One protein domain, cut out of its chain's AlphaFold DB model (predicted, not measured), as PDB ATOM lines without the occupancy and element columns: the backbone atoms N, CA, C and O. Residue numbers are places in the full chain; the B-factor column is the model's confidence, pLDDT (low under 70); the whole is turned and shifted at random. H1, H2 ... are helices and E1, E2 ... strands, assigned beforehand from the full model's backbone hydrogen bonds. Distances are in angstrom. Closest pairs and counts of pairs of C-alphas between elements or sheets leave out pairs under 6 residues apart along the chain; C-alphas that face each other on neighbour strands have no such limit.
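This is residues 40 to 83 of the 94 residues of the protein "DNA_binding_1 domain-containing protein" of Valsa malicola (UniProt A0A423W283). Look for a small head made of a two-stranded hairpin, E1 and E2, with helix H1 packed on it, and a long tail, residues 70 to 83, that sticks out. The short helix H2 comes just before the tail. The printed part has 44 residues in the order H1, E1, E2, H2; the sheet E1 - E2 is antiparallel, and the class is mixed, helices and strands, with under half of the residues in named elements. The whole is extended, with a radius of gyration of the C-alphas of 14.6 A and spans of 47 by 18 by 16 A, the tail making the length.

Start at strand E1, residues 54 to 56, 6.9 A long, and go on to strand E2, residues 62 to 64, 7.1 A long. Find C-alpha 40 at (45.149, -6.328, -19.274); from there helix H1, residues 40 to 49, runs 14.2 A to C-alpha 49. Helix H2, residues 66 to 69, spans 5.0 A and ends with C-alpha 69 at (33.500, -19.673, -20.756).

In the hairpin E1 and E2, N 55 and O 63 are 2.8 A apart, within hydrogen-bond range, and so are N 63 and O 55, also at 2.8 A. The directions of the two strands differ by 140 degrees. The closest C-alphas of H1 and E1 are those of Ala 44 and Val 54, 6.6 A apart; those of H1 and E2 are Ala 44 and Leu 62, 7.6 A. H2 is apart from H1 and from E1. In H1 every O i to N i+4 pair is within hydrogen-bond range; H2 is too short for such a pair.

Thr 58 and Arg 83 have the two C-alphas farthest apart, 47.2 A. Residues 70 to 83 stand free; the body without them spans 24 by 22 by 9 A. The printed part has no cut, and the three links are tight. The pLDDT is under 70 at residues 40 to 42 and 81 to 83.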
ATOM      1  N   PRO A  40      46.096  -5.431 -18.603       57.12
ATOM      2  CA  PRO A  40      45.149  -6.328 -19.274       57.12
ATOM      3  C   PRO A  40      45.804  -7.274 -20.299       57.12
ATOM      4  O   PRO A  40      45.258  -8.326 -20.608       57.12
ATOM      5  N   GLN A  41      46.977  -6.911 -20.831       55.31
ATOM      6  CA  GLN A  41      47.749  -7.767 -21.741       55.31
ATOM      7  C   GLN A  41      48.262  -9.033 -21.043       55.31
ATOM      8  O   GLN A  41      48.254 -10.101 -21.651       55.31
ATOM      9  N   ASP A  42      48.626  -8.928 -19.761       67.69
ATOM     10  CA  ASP A  42      49.015 -10.080 -18.946       67.69
ATOM     11  C   ASP A  42      47.793 -10.961 -18.667       67.69
ATOM     12  O   ASP A  42      47.866 -12.181 -18.755       67.69
ATOM     13  N   GLN A  43      46.628 -10.341 -18.449       78.88
ATOM     14  CA  GLN A  43      45.373 -11.062 -18.248       78.88
ATOM     15  C   GLN A  43      44.971 -11.888 -19.479       78.88
ATOM     16  O   GLN A  43      44.569 -13.038 -19.338       78.88
ATOM     17  N   ALA A  44      45.095 -11.335 -20.688       84.62
ATOM     18  CA  ALA A  44      44.798 -12.081 -21.909       84.62
ATOM     19  C   ALA A  44      45.749 -13.269 -22.110       84.62
ATOM     20  O   ALA A  44      45.301 -14.345 -22.496       84.62
ATOM     21  N   ALA A  45      47.039 -13.097 -21.806       84.38
ATOM     22  CA  ALA A  45      48.009 -14.187 -21.845       84.38
ATOM     23  C   ALA A  45      47.676 -15.289 -20.823       84.38
ATOM     24  O   ALA A  45      47.717 -16.466 -21.178       84.38
ATOM     25  N   SER A  46      47.290 -14.925 -19.596       85.50
ATOM     26  CA  SER A  46      46.837 -15.882 -18.578       85.50
ATOM     27  C   SER A  46      45.596 -16.654 -19.026       85.50
ATOM     28  O   SER A  46      45.585 -17.878 -18.967       85.50
ATOM     29  N   LEU A  47      44.585 -15.963 -19.559       90.31
ATOM     30  CA  LEU A  47      43.365 -16.596 -20.068       90.31
ATOM     31  C   LEU A  47      43.665 -17.572 -21.218       90.31
ATOM     32  O   LEU A  47      43.176 -18.699 -21.211       90.31
ATOM     33  N   LEU A  48      44.519 -17.176 -22.167       90.12
ATOM     34  CA  LEU A  48      44.955 -18.051 -23.259       90.12
ATOM     35  C   LEU A  48      45.716 -19.280 -22.745       90.12
ATOM     36  O   LEU A  48      45.502 -20.380 -23.253       90.12
ATOM     37  N   ALA A  49      46.576 -19.118 -21.734       89.31
ATOM     38  CA  ALA A  49      47.303 -20.226 -21.112       89.31
ATOM     39  C   ALA A  49      46.368 -21.227 -20.408       89.31
ATOM     40  O   ALA A  49      46.670 -22.418 -20.355       89.31
ATOM     41  N   GLU A  50      45.218 -20.759 -19.920       92.81
ATOM     42  CA  GLU A  50      44.155 -21.581 -19.330       92.81
ATOM     43  C   GLU A  50      43.192 -22.180 -20.377       92.81
ATOM     44  O   GLU A  50      42.274 -22.921 -20.029       92.81
ATOM     45  N   GLY A  51      43.399 -21.902 -21.671       93.06
ATOM     46  CA  GLY A  51      42.568 -22.413 -22.768       93.06
ATOM     47  C   GLY A  51      41.304 -21.590 -23.050       93.06
ATOM     48  O   GLY A  51      40.442 -22.023 -23.823       93.06
ATOM     49  N   VAL A  52      41.185 -20.399 -22.461       94.69
ATOM     50  CA  VAL A  52      40.117 -19.444 -22.770       94.69
ATOM     51  C   VAL A  52      40.455 -18.710 -24.064       94.69
ATOM     52  O   VAL A  52      41.517 -18.105 -24.202       94.69
ATOM     53  N   THR A  53      39.534 -18.726 -25.025       94.69
ATOM     54  CA  THR A  53      39.723 -18.022 -26.299       94.69
ATOM     55  C   THR A  53      39.530 -16.519 -26.109       94.69
ATOM     56  O   THR A  53      38.441 -16.066 -25.757       94.69
ATOM     57  N   VAL A  54      40.578 -15.742 -26.400       92.69
ATOM     58  CA  VAL A  54      40.538 -14.274 -26.430       92.69
ATOM     59  C   VAL A  54      40.576 -13.802 -27.883       92.69
ATOM     60  O   VAL A  54      41.466 -14.174 -28.645       92.69
ATOM     61  N   THR A  55      39.619 -12.967 -28.268       92.00
ATOM     62  CA  THR A  55      39.532 -12.347 -29.597       92.00
ATOM     63  C   THR A  55      39.860 -10.860 -29.508       92.00
ATOM     64  O   THR A  55      39.639 -10.236 -28.474       92.00
ATOM     65  N   MET A  56      40.410 -10.294 -30.583       90.94
ATOM     66  CA  MET A  56      40.692  -8.863 -30.687       90.94
ATOM     67  C   MET A  56      39.724  -8.236 -31.686       90.94
ATOM     68  O   MET A  56      39.642  -8.681 -32.832       90.94
ATOM     69  N   GLY A  57      38.981  -7.228 -31.249       89.69
ATOM     70  CA  GLY A  57      38.100  -6.466 -32.117       89.69
ATOM     71  C   GLY A  57      38.848  -5.402 -32.921       89.69
ATOM     72  O   GLY A  57      40.065  -5.229 -32.818       89.69
ATOM     73  N   THR A  58      38.121  -4.692 -33.778       90.50
ATOM     74  CA  THR A  58      38.724  -3.812 -34.791       90.50
ATOM     75  C   THR A  58      39.429  -2.587 -34.211       90.50
ATOM     76  O   THR A  58      40.291  -2.020 -34.882       90.50
ATOM     77  N   LEU A  59      39.085  -2.169 -32.987       89.12
ATOM     78  CA  LEU A  59      39.728  -1.054 -32.287       89.12
ATOM     79  C   LEU A  59      40.751  -1.540 -31.237       89.12
ATOM     80  O   LEU A  59      41.251  -0.740 -30.446       89.12
ATOM     81  N   GLY A  60      41.113  -2.828 -31.251       84.06
ATOM     82  CA  GLY A  60      42.090  -3.413 -30.328       84.06
ATOM     83  C   GLY A  60      41.513  -3.833 -28.973       84.06
ATOM     84  O   GLY A  60      42.270  -4.173 -28.064       84.06
ATOM     85  N   GLU A  61      40.191  -3.822 -28.816       86.62
ATOM     86  CA  GLU A  61      39.495  -4.374 -27.660       86.62
ATOM     87  C   GLU A  61      39.688  -5.891 -27.574       86.62
ATOM     88  O   GLU A  61      39.573  -6.601 -28.568       86.62
ATOM     89  N   LEU A  62      39.975  -6.395 -26.376       89.25
ATOM     90  CA  LEU A  62      40.062  -7.827 -26.117       89.25
ATOM     91  C   LEU A  62      38.707  -8.317 -25.608       89.25
ATOM     92  O   LEU A  62      38.143  -7.732 -24.683       89.25
ATOM     93  N   MET A  63      38.187  -9.381 -26.211       90.62
ATOM     94  CA  MET A  63      36.873  -9.950 -25.921       90.62
ATOM     95  C   MET A  63      36.969 -11.457 -25.679       90.62
ATOM     96  O   MET A  63      37.798 -12.141 -26.281       90.62
ATOM     97  N   VAL A  64      36.082 -11.978 -24.834       92.81
ATOM     98  CA  VAL A  64      35.934 -13.410 -24.530       92.81
ATOM     99  C   VAL A  64      34.466 -13.791 -24.690       92.81
ATOM    100  O   VAL A  64      33.582 -13.003 -24.350       92.81
ATOM    101  N   ASP A  65      34.199 -14.998 -25.188       92.06
ATOM    102  CA  ASP A  65      32.844 -15.549 -25.247       92.06
ATOM    103  C   ASP A  65      32.373 -16.000 -23.855       92.06
ATOM    104  O   ASP A  65      32.724 -17.073 -23.362       92.06
ATOM    105  N   LEU A  66      31.547 -15.174 -23.216       91.56
ATOM    106  CA  LEU A  66      30.948 -15.492 -21.922       91.56
ATOM    107  C   LEU A  66      29.887 -16.604 -22.012       91.56
ATOM    108  O   LEU A  66      29.568 -17.193 -20.985       91.56
ATOM    109  N   GLY A  67      29.352 -16.911 -23.196       91.75
ATOM    110  CA  GLY A  67      28.451 -18.050 -23.382       91.75
ATOM    111  C   GLY A  67      29.187 -19.386 -23.270       91.75
ATOM    112  O   GLY A  67      28.669 -20.323 -22.666       91.75
ATOM    113  N   GLY A  68      30.407 -19.457 -23.811       90.06
ATOM    114  CA  GLY A  68      31.261 -20.642 -23.736       90.06
ATOM    115  C   GLY A  68      32.054 -20.772 -22.431       90.06
ATOM    116  O   GLY A  68      32.203 -21.880 -21.919       90.06
ATOM    117  N   TYR A  69      32.560 -19.660 -21.889       91.38
ATOM    118  CA  TYR A  69      33.500 -19.673 -20.756       91.38
ATOM    119  C   TYR A  69      32.964 -19.034 -19.472       91.38
ATOM    120  O   TYR A  69      33.614 -19.103 -18.428       91.38
ATOM    121  N   GLY A  70      31.818 -18.362 -19.528       90.50
ATOM    122  CA  GLY A  70      31.297 -17.620 -18.391       90.50
ATOM    123  C   GLY A  70      30.790 -18.530 -17.276       90.50
ATOM    124  O   GLY A  70      30.109 -19.526 -17.507       90.50
ATOM    125  N   TRP A  71      31.090 -18.145 -16.038       90.25
ATOM    126  CA  TRP A  71      30.610 -18.819 -14.839       90.25
ATOM    127  C   TRP A  71      29.693 -17.875 -14.059       90.25
ATOM    128  O   TRP A  71      30.155 -16.944 -13.400       90.25
ATOM    129  N   PHE A  72      28.382 -18.106 -14.171       90.62
ATOM    130  CA  PHE A  72      27.333 -17.239 -13.618       90.62
ATOM    131  C   PHE A  72      26.347 -18.031 -12.743       90.62
ATOM    132  O   PHE A  72      25.183 -18.202 -13.117       90.62
ATOM    133  N   PRO A  73      26.789 -18.584 -11.603       89.31
ATOM    134  CA  PRO A  73      25.894 -19.319 -10.718       89.31
ATOM    135  C   PRO A  73      24.880 -18.373 -10.049       89.31
ATOM    136  O   PRO A  73      25.216 -17.247  -9.688       89.31
ATOM    137  N   SER A  74      23.648 -18.843  -9.836       87.75
ATOM    138  CA  SER A  74      22.631 -18.106  -9.065       87.75
ATOM    139  C   SER A  74      22.873 -18.148  -7.552       87.75
ATOM    140  O   SER A  74      22.392 -17.282  -6.830       87.75
ATOM    141  N   VAL A  75      23.619 -19.150  -7.083       86.19
ATOM    142  CA  VAL A  75      24.089 -19.316  -5.703       86.19
ATOM    143  C   VAL A  75      25.502 -19.873  -5.777       86.19
ATOM    144  O   VAL A  75      25.754 -20.817  -6.533       86.19
ATOM    145  N   LEU A  76      26.437 -19.310  -5.013       84.88
ATOM    146  CA  LEU A  76      27.816 -19.788  -5.029       84.88
ATOM    147  C   LEU A  76      27.882 -21.244  -4.534       84.88
ATOM    148  O   LEU A  76      27.195 -21.593  -3.572       84.88
ATOM    149  N   PRO A  77      28.741 -22.108  -5.112       83.19
ATOM    150  CA  PRO A  77      28.884 -23.493  -4.655       83.19
ATOM    151  C   PRO A  77      29.210 -23.633  -3.161       83.19
ATOM    152  O   PRO A  77      28.837 -24.624  -2.545       83.19
ATOM    153  N   SER A  78      29.863 -22.630  -2.565       80.69
ATOM    154  CA  SER A  78      30.138 -22.560  -1.124       80.69
ATOM    155  C   SER A  78      28.899 -22.298  -0.261       80.69
ATOM    156  O   SER A  78      28.907 -22.632   0.917       80.69
ATOM    157  N   GLU A  79      27.847 -21.704  -0.826       78.50
ATOM    158  CA  GLU A  79      26.602 -21.348  -0.131       78.50
ATOM    159  C   GLU A  79      25.483 -22.376  -0.355       78.50
ATOM    160  O   GLU A  79      24.548 -22.456   0.438       78.50
ATOM    161  N   ALA A  80      25.590 -23.218  -1.388       70.75
ATOM    162  CA  ALA A  80      24.586 -24.232  -1.721       70.75
ATOM    163  C   ALA A  80      24.350 -25.278  -0.606       70.75
ATOM    164  O   ALA A  80      23.285 -25.890  -0.565       70.75
ATOM    165  N   GLY A  81      25.314 -25.463   0.302       63.72
ATOM    166  CA  GLY A  81      25.206 -26.341   1.477       63.72
ATOM    167  C   GLY A  81      24.857 -25.627   2.788       63.72
ATOM    168  O   GLY A  81      24.770 -26.287   3.815       63.72
ATOM    169  N   LEU A  82      24.671 -24.302   2.772       60.19
ATOM    170  CA  LEU A  82      24.359 -23.487   3.955       60.19
ATOM    171  C   LEU A  82      22.854 -23.236   4.127       60.19
ATOM    172  O   LEU A  82      22.468 -22.320   4.853       60.19
ATOM    173  N   ARG A  83      21.990 -24.024   3.471       54.84
ATOM    174  CA  ARG A  83      20.561 -24.031   3.807       54.84
ATOM    175  C   ARG A  83      20.429 -24.521   5.249       54.84
ATOM    176  O   ARG A  83      20.550 -25.711   5.506       54.84
TER     177      ARG A  83